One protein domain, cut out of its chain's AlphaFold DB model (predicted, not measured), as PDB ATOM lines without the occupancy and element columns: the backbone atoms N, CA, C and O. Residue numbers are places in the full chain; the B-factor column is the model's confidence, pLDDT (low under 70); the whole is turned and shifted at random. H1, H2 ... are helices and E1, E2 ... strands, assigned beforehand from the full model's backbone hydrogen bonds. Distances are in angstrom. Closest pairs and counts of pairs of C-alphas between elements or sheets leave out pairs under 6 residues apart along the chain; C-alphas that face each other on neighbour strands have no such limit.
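What this domain is: This is residues 6 to 105 of the 106 residues of a protein of Lentinula edodes (UniProt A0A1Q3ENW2). A two-stranded hairpin, E1 and E2, has the helix H3 packed on it through residues 25 to 34, and the helix H5 leaves this body as an arm, with residues 92 to 105 sticking out free. The short helix H1 packs on H3, H2 lies beyond H1, and a long unnamed stretch, residues 42 to 60, leads from H3 to the short helix H4. The printed part has 100 residues, in the order H1 H2 H3 H4 E1 E2 H5; the sheet E1 - E2 is antiparallel and the class is mixed, helices and strands. It is loose, with a radius of gyration of the C-alphas of 16.4 A and spans of 47 by 32 by 31 A.

Where its parts are: E1, residues 66 to 72, is 18.9 A long and begins at C-alpha 66 (143.495, 127.852, 136.568). E2, residues 79 to 85, is 18.5 A long. H3, residues 25 to 41, is 23.0 A long, and H5, residues 88 to 104, is 24.1 A long and ends at C-alpha 104 (128.137, 136.505, 112.192). H1 is residues 6 to 9, H2 residues 14 to 17 and H4 residues 61 to 64.

How they stand to each other: The hairpin E1 and E2 has N 69 and O 82 at 2.9 A and N 71 and O 80 at 2.8 A, within hydrogen-bond range. H3, with a kink of 26 degrees near residue 32, has its closest C-alphas to E1 at Phe 31 and Phe 70, 6.7 A, and to E2 at Phe 27 and Asn 79, 6.2 A. H3 touches H1 with residues 28 to 35 alone, closest at the C-alphas of Tyr 9 and Ser 32, 5.7 A. H1 and H2 are close but not clearly touching, with the C-alphas of Ser 7 and Ser 14 closest at 4.9 A. The closest C-alphas of H4 and E1 are those of Tyr 61 and Gly 67, 6.4 A. H5 and H3 are apart. Every O i to N i+4 pair is within hydrogen-bond range in H3, and 12 of 13 are in H5; H1, H2 and H4 are too short for such a pair.

The domain as a whole: The C-alphas of Arg 51 and Leu 103 are the two farthest apart, 50.0 A. The printed part has no cut, and the link from H3 to H4, 19 residues, is long. The mean pLDDT of the printed part is 89.0; residues 14 to 17 and residue 105 are under 70.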
ATOM      1  N   ILE A   6     123.930 118.647 138.021       89.50
ATOM      2  CA  ILE A   6     122.757 119.154 138.769       89.50
ATOM      3  C   ILE A   6     122.530 118.375 140.073       89.50
ATOM      4  O   ILE A   6     122.224 118.964 141.112       89.50
ATOM      5  N   SER A   7     122.736 117.056 140.047       89.50
ATOM      6  CA  SER A   7     122.559 116.182 141.211       89.50
ATOM      7  C   SER A   7     123.494 116.501 142.378       89.50
ATOM      8  O   SER A   7     123.165 116.187 143.519       89.50
ATOM      9  N   TYR A   8     124.649 117.114 142.107       90.44
ATOM     10  CA  TYR A   8     125.610 117.514 143.135       90.44
ATOM     11  C   TYR A   8     125.326 118.919 143.680       90.44
ATOM     12  O   TYR A   8     125.791 119.241 144.763       90.44
ATOM     13  N   TYR A   9     124.524 119.743 143.001       89.81
ATOM     14  CA  TYR A   9     124.010 120.988 143.591       89.81
ATOM     15  C   TYR A   9     122.799 120.724 144.494       89.81
ATOM     16  O   TYR A   9     122.666 121.334 145.554       89.81
ATOM     17  N   PHE A  10     121.920 119.797 144.086       87.06
ATOM     18  CA  PHE A  10     120.639 119.526 144.747       87.06
ATOM     19  C   PHE A  10     120.465 118.031 145.085       87.06
ATOM     20  O   PHE A  10     119.614 117.345 144.509       87.06
ATOM     21  N   PRO A  11     121.244 117.491 146.038       78.94
ATOM     22  CA  PRO A  11     121.247 116.057 146.328       78.94
ATOM     23  C   PRO A  11     119.913 115.533 146.888       78.94
ATOM     24  O   PRO A  11     119.609 114.353 146.736       78.94
ATOM     25  N   SER A  12     119.087 116.388 147.502       78.69
ATOM     26  CA  SER A  12     117.779 116.006 148.058       78.69
ATOM     27  C   SER A  12     116.675 115.837 147.007       78.69
ATOM     28  O   SER A  12     115.741 115.072 147.236       78.69
ATOM     29  N   THR A  13     116.766 116.515 145.857       70.62
ATOM     30  CA  THR A  13     115.795 116.409 144.746       70.62
ATOM     31  C   THR A  13     116.281 115.491 143.621       70.62
ATOM     32  O   THR A  13     115.479 114.998 142.826       70.62
ATOM     33  N   SER A  14     117.588 115.206 143.594       63.28
ATOM     34  CA  SER A  14     118.267 114.334 142.631       63.28
ATOM     35  C   SER A  14     117.612 112.960 142.386       63.28
ATOM     36  O   SER A  14     117.544 112.575 141.215       63.28
ATOM     37  N   PRO A  15     117.071 112.224 143.385       62.03
ATOM     38  CA  PRO A  15     116.504 110.891 143.148       62.03
ATOM     39  C   PRO A  15     115.324 110.866 142.165       62.03
ATOM     40  O   PRO A  15     114.973 109.800 141.671       62.03
ATOM     41  N   ILE A  16     114.705 112.022 141.897       62.88
ATOM     42  CA  ILE A  16     113.481 112.138 141.098       62.88
ATOM     43  C   ILE A  16     113.779 112.576 139.654       62.88
ATOM     44  O   ILE A  16     113.085 112.142 138.737       62.88
ATOM     45  N   THR A  17     114.797 113.416 139.421       65.69
ATOM     46  CA  THR A  17     115.017 114.074 138.113       65.69
ATOM     47  C   THR A  17     116.379 113.807 137.472       65.69
ATOM     48  O   THR A  17     116.496 113.906 136.251       65.69
ATOM     49  N   SER A  18     117.421 113.481 138.244       74.88
ATOM     50  CA  SER A  18     118.770 113.174 137.736       74.88
ATOM     51  C   SER A  18     119.587 112.469 138.822       74.88
ATOM     52  O   SER A  18     120.032 113.140 139.755       74.88
ATOM     53  N   PRO A  19     119.783 111.140 138.753       79.50
ATOM     54  CA  PRO A  19     120.451 110.388 139.813       79.50
ATOM     55  C   PRO A  19     121.947 110.720 139.904       79.50
ATOM     56  O   PRO A  19     122.618 110.890 138.885       79.50
ATOM     57  N   ILE A  20     122.481 110.738 141.132       84.12
ATOM     58  CA  ILE A  20     123.924 110.860 141.390       84.12
ATOM     59  C   ILE A  20     124.656 109.695 140.715       84.12
ATOM     60  O   ILE A  20     124.505 108.533 141.097       84.12
ATOM     61  N   THR A  21     125.475 110.022 139.717       84.44
ATOM     62  CA  THR A  21     126.228 109.050 138.906       84.44
ATOM     63  C   THR A  21     127.493 108.538 139.586       84.44
ATOM     64  O   THR A  21     127.994 107.471 139.229       84.44
ATOM     65  N   PHE A  22     128.013 109.278 140.566       89.94
ATOM     66  CA  PHE A  22     129.187 108.912 141.345       89.94
ATOM     67  C   PHE A  22     128.909 109.085 142.841       89.94
ATOM     68  O   PHE A  22     128.977 110.179 143.399       89.94
ATOM     69  N   GLN A  23     128.573 107.974 143.498       89.00
ATOM     70  CA  GLN A  23     128.235 107.932 144.920       89.00
ATOM     71  C   GLN A  23     129.499 107.922 145.789       89.00
ATOM     72  O   GLN A  23     129.913 106.884 146.302       89.00
ATOM     73  N   ASN A  24     130.119 109.088 145.957       91.88
ATOM     74  CA  ASN A  24     131.229 109.280 146.885       91.88
ATOM     75  C   ASN A  24     130.956 110.509 147.775       91.88
ATOM     76  O   ASN A  24     130.791 111.616 147.252       91.88
ATOM     77  N   PRO A  25     130.889 110.350 149.113       91.00
ATOM     78  CA  PRO A  25     130.529 111.447 150.010       91.00
ATOM     79  C   PRO A  25     131.574 112.567 150.014       91.00
ATOM     80  O   PRO A  25     131.199 113.733 150.068       91.00
ATOM     81  N   ARG A  26     132.866 112.240 149.873       93.75
ATOM     82  CA  ARG A  26     133.943 113.240 149.799       93.75
ATOM     83  C   ARG A  26     133.922 114.007 148.485       93.75
ATOM     84  O   ARG A  26     134.120 115.215 148.486       93.75
ATOM     85  N   PHE A  27     133.630 113.330 147.373       94.38
ATOM     86  CA  PHE A  27     133.408 114.002 146.090       94.38
ATOM     87  C   PHE A  27     132.226 114.971 146.163       94.38
ATOM     88  O   PHE A  27     132.335 116.136 145.791       94.38
ATOM     89  N   SER A  28     131.101 114.483 146.691       92.25
ATOM     90  CA  SER A  28     129.877 115.273 146.832       92.25
ATOM     91  C   SER A  28     130.111 116.479 147.738       92.25
ATOM     92  O   SER A  28     129.682 117.581 147.405       92.25
ATOM     93  N   ALA A  29     130.839 116.294 148.844       92.38
ATOM     94  CA  ALA A  29     131.248 117.381 149.723       92.38
ATOM     95  C   ALA A  29     132.133 118.393 148.986       92.38
ATOM     96  O   ALA A  29     131.804 119.573 149.005       92.38
ATOM     97  N   ALA A  30     133.179 117.949 148.283       94.31
ATOM     98  CA  ALA A  30     134.087 118.827 147.544       94.31
ATOM     99  C   ALA A  30     133.357 119.722 146.526       94.31
ATOM    100  O   ALA A  30     133.533 120.944 146.523       94.31
ATOM    101  N   PHE A  31     132.485 119.129 145.707       94.00
ATOM    102  CA  PHE A  31     131.709 119.870 144.714       94.00
ATOM    103  C   PHE A  31     130.697 120.823 145.372       94.00
ATOM    104  O   PHE A  31     130.738 122.037 145.153       94.00
ATOM    105  N   SER A  32     129.817 120.291 146.230       92.38
ATOM    106  CA  SER A  32     128.702 121.055 146.814       92.38
ATOM    107  C   SER A  32     129.192 122.184 147.720       92.38
ATOM    108  O   SER A  32     128.664 123.294 147.678       92.38
ATOM    109  N   GLN A  33     130.215 121.922 148.542       92.88
ATOM    110  CA  GLN A  33     130.773 122.927 149.451       92.88
ATOM    111  C   GLN A  33     131.504 124.025 148.692       92.88
ATOM    112  O   GLN A  33     131.417 125.176 149.105       92.88
ATOM    113  N   SER A  34     132.195 123.721 147.589       93.81
ATOM    114  CA  SER A  34     132.831 124.756 146.765       93.81
ATOM    115  C   SER A  34     131.802 125.735 146.200       93.81
ATOM    116  O   SER A  34     131.996 126.948 146.293       93.81
ATOM    117  N   PHE A  35     130.670 125.221 145.707       93.38
ATOM    118  CA  PHE A  35     129.551 126.050 145.260       93.38
ATOM    119  C   PHE A  35     128.939 126.871 146.405       93.38
ATOM    120  O   PHE A  35     128.840 128.092 146.301       93.38
ATOM    121  N   LEU A  36     128.576 126.236 147.524       93.50
ATOM    122  CA  LEU A  36     127.964 126.937 148.658       93.50
ATOM    123  C   LEU A  36     128.904 127.987 149.265       93.50
ATOM    124  O   LEU A  36     128.479 129.107 149.526       93.50
ATOM    125  N   SER A  37     130.188 127.671 149.433       94.06
ATOM    126  CA  SER A  37     131.186 128.618 149.956       94.06
ATOM    127  C   SER A  37     131.282 129.862 149.072       94.06
ATOM    128  O   SER A  37     131.334 130.983 149.584       94.06
ATOM    129  N   PHE A  38     131.224 129.687 147.747       93.94
ATOM    130  CA  PHE A  38     131.147 130.802 146.809       93.94
ATOM    131  C   PHE A  38     129.852 131.612 146.973       93.94
ATOM    132  O   PHE A  38     129.926 132.832 147.084       93.94
ATOM    133  N   VAL A  39     128.687 130.963 147.067       94.31
ATOM    134  CA  VAL A  39     127.399 131.654 147.279       94.31
ATOM    135  C   VAL A  39     127.412 132.503 148.555       94.31
ATOM    136  O   VAL A  39     126.916 133.626 148.550       94.31
ATOM    137  N   PHE A  40     127.995 131.994 149.642       94.75
ATOM    138  CA  PHE A  40     127.998 132.684 150.934       94.75
ATOM    139  C   PHE A  40     129.080 133.758 151.078       94.75
ATOM    140  O   PHE A  40     128.886 134.709 151.831       94.75
ATOM    141  N   SER A  41     130.230 133.605 150.420       94.62
ATOM    142  CA  SER A  41     131.410 134.432 150.717       94.62
ATOM    143  C   SER A  41     132.142 134.985 149.500       94.62
ATOM    144  O   SER A  41     133.164 135.650 149.660       94.62
ATOM    145  N   LEU A  42     131.667 134.678 148.289       92.44
ATOM    146  CA  LEU A  42     132.363 134.935 147.023       92.44
ATOM    147  C   LEU A  42     133.744 134.262 146.932       92.44
ATOM    148  O   LEU A  42     134.521 134.552 146.026       92.44
ATOM    149  N   ASN A  43     134.047 133.333 147.845       91.06
ATOM    150  CA  ASN A  43     135.298 132.596 147.888       91.06
ATOM    151  C   ASN A  43     135.030 131.093 148.095       91.06
ATOM    152  O   ASN A  43     134.611 130.683 149.181       91.06
ATOM    153  N   PRO A  44     135.316 130.232 147.101       91.12
ATOM    154  CA  PRO A  44     135.044 128.799 147.207       91.12
ATOM    155  C   PRO A  44     135.923 128.075 148.247       91.12
ATOM    156  O   PRO A  44     135.664 126.912 148.563       91.12
ATOM    157  N   HIS A  45     136.939 128.750 148.798       89.50
ATOM    158  CA  HIS A  45     137.836 128.234 149.837       89.50
ATOM    159  C   HIS A  45     137.368 128.528 151.262       89.50
ATOM    160  O   HIS A  45     137.894 127.935 152.201       89.50
ATOM    161  N   ASN A  46     136.404 129.431 151.453       92.56
ATOM    162  CA  ASN A  46     135.888 129.754 152.780       92.56
ATOM    163  C   ASN A  46     134.801 128.744 153.186       92.56
ATOM    164  O   ASN A  46     133.605 129.002 153.051       92.56
ATOM    165  N   LYS A  47     135.247 127.552 153.596       86.50
ATOM    166  CA  LYS A  47     134.391 126.372 153.769       86.50
ATOM    167  C   LYS A  47     133.437 126.505 154.955       86.50
ATOM    168  O   LYS A  47     133.857 126.785 156.074       86.50
ATOM    169  N   ILE A  48     132.164 126.187 154.719       84.62
ATOM    170  CA  ILE A  48     131.102 126.204 155.739       84.62
ATOM    171  C   ILE A  48     131.177 124.957 156.634       84.62
ATOM    172  O   ILE A  48     130.962 125.039 157.841       84.62
ATOM    173  N   ASN A  49     131.502 123.794 156.058       82.06
ATOM    174  CA  ASN A  49     131.743 122.554 156.800       82.06
ATOM    175  C   ASN A  49     132.887 121.750 156.146       82.06
ATOM    176  O   ASN A  49     132.635 120.954 155.239       82.06
ATOM    177  N   PRO A  50     134.144 121.945 156.584       81.75
ATOM    178  CA  PRO A  50     135.317 121.412 155.890       81.75
ATOM    179  C   PRO A  50     135.578 119.916 156.127       81.75
ATOM    180  O   PRO A  50     136.490 119.368 155.520       81.75
ATOM    181  N   ARG A  51     134.830 119.233 157.006       84.31
ATOM    182  CA  ARG A  51     135.220 117.906 157.526       84.31
ATOM    183  C   ARG A  51     135.414 116.829 156.449       84.31
ATOM    184  O   ARG A  51     136.301 115.996 156.590       84.31
ATOM    185  N   GLU A  52     134.583 116.838 155.410       87.31
ATOM    186  CA  GLU A  52     134.622 115.862 154.306       87.31
ATOM    187  C   GLU A  52     135.078 116.491 152.978       87.31
ATOM    188  O   GLU A  52     135.125 115.811 151.952       87.31
ATOM    189  N   ASP A  53     135.390 117.789 152.984       90.31
ATOM    190  CA  ASP A  53     135.789 118.523 151.789       90.31
ATOM    191  C   ASP A  53     137.275 118.272 151.498       90.31
ATOM    192  O   ASP A  53     138.154 118.619 152.284       90.31
ATOM    193  N   ILE A  54     137.543 117.647 150.353       94.81
ATOM    194  CA  ILE A  54     138.894 117.333 149.871       94.81
ATOM    195  C   ILE A  54     139.414 118.346 148.845       94.81
ATOM    196  O   ILE A  54     140.454 118.109 148.236       94.81
ATOM    197  N   THR A  55     138.685 119.437 148.599       94.88
ATOM    198  CA  THR A  55     139.023 120.401 147.551       94.88
ATOM    199  C   THR A  55     140.322 121.125 147.914       94.88
ATOM    200  O   THR A  55     140.352 121.847 148.916       94.88
ATOM    201  N   PRO A  56     141.396 120.978 147.122       94.38
ATOM    202  CA  PRO A  56     142.623 121.729 147.346       94.38
ATOM    203  C   PRO A  56     142.409 123.215 147.022       94.38
ATOM    204  O   PRO A  56     141.475 123.556 146.297       94.38
ATOM    205  N   PRO A  57     143.264 124.120 147.522       91.38
ATOM    206  CA  PRO A  57     143.200 125.517 147.129       91.38
ATOM    207  C   PRO A  57     143.540 125.704 145.644       91.38
ATOM    208  O   PRO A  57     144.419 125.024 145.113       91.38
ATOM    209  N   TRP A  58     142.883 126.660 144.988       93.19
ATOM    210  CA  TRP A  58     143.208 127.100 143.634       93.19
ATOM    211  C   TRP A  58     143.081 128.623 143.498       93.19
ATOM    212  O   TRP A  58     142.226 129.243 144.131       93.19
ATOM    213  N   PRO A  59     143.941 129.274 142.702       91.44
ATOM    214  CA  PRO A  59     143.854 130.713 142.495       91.44
ATOM    215  C   PRO A  59     142.597 131.084 141.700       91.44
ATOM    216  O   PRO A  59     142.039 130.277 140.958       91.44
ATOM    217  N   MET A  60     142.168 132.343 141.821       88.56
ATOM    218  CA  MET A  60     141.088 132.859 140.983       88.56
ATOM    219  C   MET A  60     141.479 132.791 139.506       88.56
ATOM    220  O   MET A  60     142.618 133.095 139.142       88.56
ATOM    221  N   TYR A  61     140.507 132.447 138.662       89.38
ATOM    222  CA  TYR A  61     140.728 132.238 137.234       89.38
ATOM    223  C   TYR A  61     141.489 133.389 136.546       89.38
ATOM    224  O   TYR A  61     142.507 133.096 135.924       89.38
ATOM    225  N   PRO A  62     141.136 134.682 136.722       86.44
ATOM    226  CA  PRO A  62     141.828 135.780 136.032       86.44
ATOM    227  C   PRO A  62     143.299 135.969 136.430       86.44
ATOM    228  O   PRO A  62     144.024 136.689 135.755       86.44
ATOM    229  N   ILE A  63     143.735 135.376 137.546       84.31
ATOM    230  CA  ILE A  63     145.104 135.524 138.057       84.31
ATOM    231  C   ILE A  63     146.041 134.501 137.410       84.31
ATOM    232  O   ILE A  63     147.195 134.819 137.138       84.31
ATOM    233  N   ALA A  64     145.567 133.274 137.188       84.56
ATOM    234  CA  ALA A  64     146.433 132.153 136.815       84.56
ATOM    235  C   ALA A  64     145.913 131.306 135.642       84.56
ATOM    236  O   ALA A  64     146.568 130.345 135.250       84.56
ATOM    237  N   ASN A  65     144.735 131.619 135.090       90.56
ATOM    238  CA  ASN A  65     144.018 130.772 134.130       90.56
ATOM    239  C   ASN A  65     143.863 129.322 134.628       90.56
ATOM    240  O   ASN A  65     143.903 128.369 133.850       90.56
ATOM    241  N   MET A  66     143.692 129.155 135.943       93.94
ATOM    242  CA  MET A  66     143.495 127.852 136.568       93.94
ATOM    243  C   MET A  66     142.016 127.596 136.839       93.94
ATOM    244  O   MET A  66     141.307 128.447 137.379       93.94
ATOM    245  N   GLY A  67     141.569 126.399 136.481       93.75
ATOM    246  CA  GLY A  67     140.285 125.842 136.886       93.75
ATOM    247  C   GLY A  67     140.446 124.828 138.016       93.75
ATOM    248  O   GLY A  67     141.557 124.442 138.379       93.75
ATOM    249  N   MET A  68     139.315 124.363 138.540       95.31
ATOM    250  CA  MET A  68     139.245 123.210 139.434       95.31
ATOM    251  C   MET A  68     138.543 122.068 138.705       95.31
ATOM    252  O   MET A  68     137.455 122.257 138.157       95.31
ATOM    253  N   VAL A  69     139.157 120.889 138.699       95.81
ATOM    254  CA  VAL A  69     138.550 119.657 138.194       95.81
ATOM    255  C   VAL A  69     137.801 118.983 139.334       95.81
ATOM    256  O   VAL A  69     138.347 118.800 140.418       95.81
ATOM    257  N   PHE A  70     136.564 118.574 139.062       95.19
ATOM    258  CA  PHE A  70     135.802 117.656 139.902       95.19
ATOM    259  C   PHE A  70     135.470 116.419 139.070       95.19
ATOM    260  O   PHE A  70     134.492 116.404 138.323       95.19
ATOM    261  N   ASN A  71     136.300 115.386 139.176       94.69
ATOM    262  CA  ASN A  71     136.146 114.145 138.432       94.69
ATOM    263  C   ASN A  71     136.338 112.906 139.327       94.69
ATOM    264  O   ASN A  71     136.619 112.996 140.527       94.69
ATOM    265  N   LYS A  72     136.171 111.723 138.736       93.38
ATOM    266  CA  LYS A  72     136.574 110.446 139.322       93.38
ATOM    267  C   LYS A  72     137.759 109.863 138.563       93.38
ATOM    268  O   LYS A  72     137.886 110.059 137.354       93.38
ATOM    269  N   THR A  73     138.587 109.082 139.245       93.00
ATOM    270  CA  THR A  73     139.702 108.390 138.596       93.00
ATOM    271  C   THR A  73     139.182 107.380 137.573       93.00
ATOM    272  O   THR A  73     138.183 106.690 137.797       93.00
ATOM    273  N   ALA A  74     139.890 107.257 136.446       86.88
ATOM    274  CA  ALA A  74     139.540 106.304 135.388       86.88
ATOM    275  C   ALA A  74     139.551 104.847 135.883       86.88
ATOM    276  O   ALA A  74     138.764 104.021 135.425       86.88
ATOM    277  N   VAL A  75     140.421 104.546 136.853       84.38
ATOM    278  CA  VAL A  75     140.550 103.233 137.489       84.38
ATOM    279  C   VAL A  75     140.146 103.341 138.956       84.38
ATOM    280  O   VAL A  75     140.594 104.242 139.663       84.38
ATOM    281  N   GLY A  76     139.308 102.417 139.425       76.19
ATOM    282  CA  GLY A  76     139.013 102.254 140.852       76.19
ATOM    283  C   GLY A  76     137.955 103.189 141.451       76.19
ATOM    284  O   GLY A  76     137.701 103.073 142.644       76.19
ATOM    285  N   ASN A  77     137.306 104.065 140.666       83.81
ATOM    286  CA  ASN A  77     136.260 104.991 141.148       83.81
ATOM    287  C   ASN A  77     136.712 105.860 142.350       83.81
ATOM    288  O   ASN A  77     135.935 106.138 143.263       83.81
ATOM    289  N   GLY A  78     137.980 106.268 142.364       92.25
ATOM    290  CA  GLY A  78     138.521 107.220 143.330       92.25
ATOM    291  C   GLY A  78     138.135 108.660 142.993       92.25
ATOM    292  O   GLY A  78     137.587 108.937 141.928       92.25
ATOM    293  N   ASN A  79     138.440 109.585 143.901       95.19
ATOM    294  CA  ASN A  79     138.240 111.016 143.672       95.19
ATOM    295  C   ASN A  79     139.399 111.585 142.850       95.19
ATOM    296  O   ASN A  79     140.556 111.335 143.181       95.19
ATOM    297  N   ASP A  80     139.079 112.374 141.832       96.56
ATOM    298  CA  ASP A  80     140.028 113.125 141.013       96.56
ATOM    299  C   ASP A  80     139.653 114.611 141.088       96.56
ATOM    300  O   ASP A  80     138.888 115.134 140.278       96.56
ATOM    301  N   VAL A  81     140.090 115.258 142.174       96.50
ATOM    302  CA  VAL A  81     139.756 116.650 142.501       96.50
ATOM    303  C   VAL A  81     141.049 117.435 142.643       96.50
ATOM    304  O   VAL A  81     141.780 117.253 143.617       96.50
ATOM    305  N   HIS A  82     141.358 118.276 141.660       96.50
ATOM    306  CA  HIS A  82     142.634 118.978 141.608       96.50
ATOM    307  C   HIS A  82     142.554 120.262 140.770       96.50
ATOM    308  O   HIS A  82     141.728 120.364 139.856       96.50
ATOM    309  N   PRO A  83     143.422 121.252 141.042       96.19
ATOM    310  CA  PRO A  83     143.523 122.416 140.188       96.19
ATOM    311  C   PRO A  83     144.172 122.017 138.860       96.19
ATOM    312  O   PRO A  83     145.023 121.122 138.802       96.19
ATOM    313  N   VAL A  84     143.782 122.686 137.783       95.88
ATOM    314  CA  VAL A  84     144.321 122.430 136.446       95.88
ATOM    315  C   VAL A  84     144.527 123.742 135.709       95.88
ATOM    316  O   VAL A  84     143.721 124.664 135.837       95.88
ATOM    317  N   GLN A  85     145.596 123.825 134.921       95.19
ATOM    318  CA  GLN A  85     145.732 124.890 133.936       95.19
ATOM    319  C   GLN A  85     144.649 124.701 132.875       95.19
ATOM    320  O   GLN A  85     144.473 123.593 132.365       95.19
ATOM    321  N   VAL A  86     143.905 125.755 132.548       93.19
ATOM    322  CA  VAL A  86     142.953 125.658 131.442       93.19
ATOM    323  C   VAL A  86     143.714 125.452 130.137       93.19
ATOM    324  O   VAL A  86     144.671 126.162 129.855       93.19
ATOM    325  N   ASP A  87     143.283 124.446 129.376       94.12
ATOM    326  CA  ASP A  87     143.888 124.031 128.112       94.12
ATOM    327  C   ASP A  87     143.978 125.198 127.117       94.12
ATOM    328  O   ASP A  87     142.962 125.803 126.764       94.12
ATOM    329  N   ASP A  88     145.182 125.475 126.614       93.12
ATOM    330  CA  ASP A  88     145.412 126.551 125.642       93.12
ATOM    331  C   ASP A  88     144.611 126.327 124.352       93.12
ATOM    332  O   ASP A  88     144.106 127.274 123.744       93.12
ATOM    333  N   GLY A  89     144.411 125.064 123.959       95.06
ATOM    334  CA  GLY A  89     143.565 124.711 122.823       95.06
ATOM    335  C   GLY A  89     142.098 125.099 123.035       95.06
ATOM    336  O   GLY A  89     141.425 125.515 122.088       95.06
ATOM    337  N   LEU A  90     141.576 124.989 124.260       93.50
ATOM    338  CA  LEU A  90     140.244 125.472 124.621       93.50
ATOM    339  C   LEU A  90     140.170 126.994 124.519       93.50
ATOM    340  O   LEU A  90     139.240 127.491 123.887       93.50
ATOM    341  N   LEU A  91     141.154 127.711 125.066       93.00
ATOM    342  CA  LEU A  91     141.209 129.175 124.986       93.00
ATOM    343  C   LEU A  91     141.237 129.650 123.531       93.00
ATOM    344  O   LEU A  91     140.458 130.522 123.153       93.00
ATOM    345  N   GLN A  92     142.037 129.002 122.684       95.56
ATOM    346  CA  GLN A  92     142.091 129.304 121.256       95.56
ATOM    347  C   GLN A  92     140.732 129.101 120.569       95.56
ATOM    348  O   GLN A  92     140.309 129.937 119.768       95.56
ATOM    349  N   ARG A  93     140.017 128.010 120.884       95.50
ATOM    350  CA  ARG A  93     138.668 127.764 120.344       95.50
ATOM    351  C   ARG A  93     137.652 128.791 120.845       95.50
ATOM    352  O   ARG A  93     136.771 129.163 120.071       95.50
ATOM    353  N   CYS A  94     137.766 129.247 122.092       93.12
ATOM    354  CA  CYS A  94     136.931 130.319 122.635       93.12
ATOM    355  C   CYS A  94     137.177 131.635 121.886       93.12
ATOM    356  O   CYS A  94     136.232 132.184 121.328       93.12
ATOM    357  N   SER A  95     138.433 132.076 121.755       93.19
ATOM    358  CA  SER A  95     138.768 133.314 121.033       93.19
ATOM    359  C   SER A  95     138.381 133.262 119.554       93.19
ATOM    360  O   SER A  95     137.935 134.256 118.984       93.19
ATOM    361  N   PHE A  96     138.516 132.098 118.912       93.62
ATOM    362  CA  PHE A  96     138.056 131.917 117.537       93.62
ATOM    363  C   PHE A  96     136.530 132.028 117.417       93.62
ATOM    364  O   PHE A  96     136.026 132.642 116.483       93.62
ATOM    365  N   ARG A  97     135.776 131.465 118.369       91.25
ATOM    366  CA  ARG A  97     134.316 131.623 118.396       91.25
ATOM    367  C   ARG A  97     133.908 133.071 118.629       91.25
ATOM    368  O   ARG A  97     133.013 133.540 117.945       91.25
ATOM    369  N   GLU A  98     134.581 133.785 119.525       91.44
ATOM    370  CA  GLU A  98     134.323 135.210 119.765       91.44
ATOM    371  C   GLU A  98     134.565 136.059 118.510       91.44
ATOM    372  O   GLU A  98     133.744 136.917 118.179       91.44
ATOM    373  N   SER A  99     135.644 135.795 117.763       92.00
ATOM    374  CA  SER A  99     135.934 136.534 116.527       92.00
ATOM    375  C   SER A  99     134.901 136.266 115.431       92.00
ATOM    376  O   SER A  99     134.481 137.196 114.741       92.00
ATOM    377  N   LEU A 100     134.436 135.020 115.301       91.75
ATOM    378  CA  LEU A 100     133.351 134.670 114.386       91.75
ATOM    379  C   LEU A 100     132.002 135.243 114.832       91.75
ATOM    380  O   LEU A 100     131.233 135.698 113.985       91.75
ATOM    381  N   GLY A 101     131.708 135.248 116.131       89.81
ATOM    382  CA  GLY A 101     130.461 135.790 116.667       89.81
ATOM    383  C   GLY A 101     130.341 137.292 116.431       89.81
ATOM    384  O   GLY A 101     129.281 137.775 116.039       89.81
ATOM    385  N   ALA A 102     131.456 138.024 116.513       83.00
ATOM    386  CA  ALA A 102     131.505 139.440 116.147       83.00
ATOM    387  C   ALA A 102     131.175 139.702 114.662       83.00
ATOM    388  O   ALA A 102     130.678 140.772 114.319       83.00
ATOM    389  N   LEU A 103     131.444 138.733 113.781       82.06
ATOM    390  CA  LEU A 103     131.194 138.833 112.338       82.06
ATOM    391  C   LEU A 103     129.809 138.316 111.931       82.06
ATOM    392  O   LEU A 103     129.228 138.809 110.967       82.06
ATOM    393  N   THR A 104     129.306 137.292 112.624       82.81
ATOM    394  CA  THR A 104     128.137 136.505 112.192       82.81
ATOM    395  C   THR A 104     126.927 136.609 113.120       82.81
ATOM    396  O   THR A 104     125.839 136.190 112.726       82.81
ATOM    397  N   GLY A 105     127.081 137.188 114.317       64.00
ATOM    398  CA  GLY A 105     126.005 137.356 115.299       64.00
ATOM    399  C   GLY A 105     125.518 136.058 115.956       64.00
ATOM    400  O   GLY A 105     124.402 136.040 116.473       64.00
TER     401      GLY A 105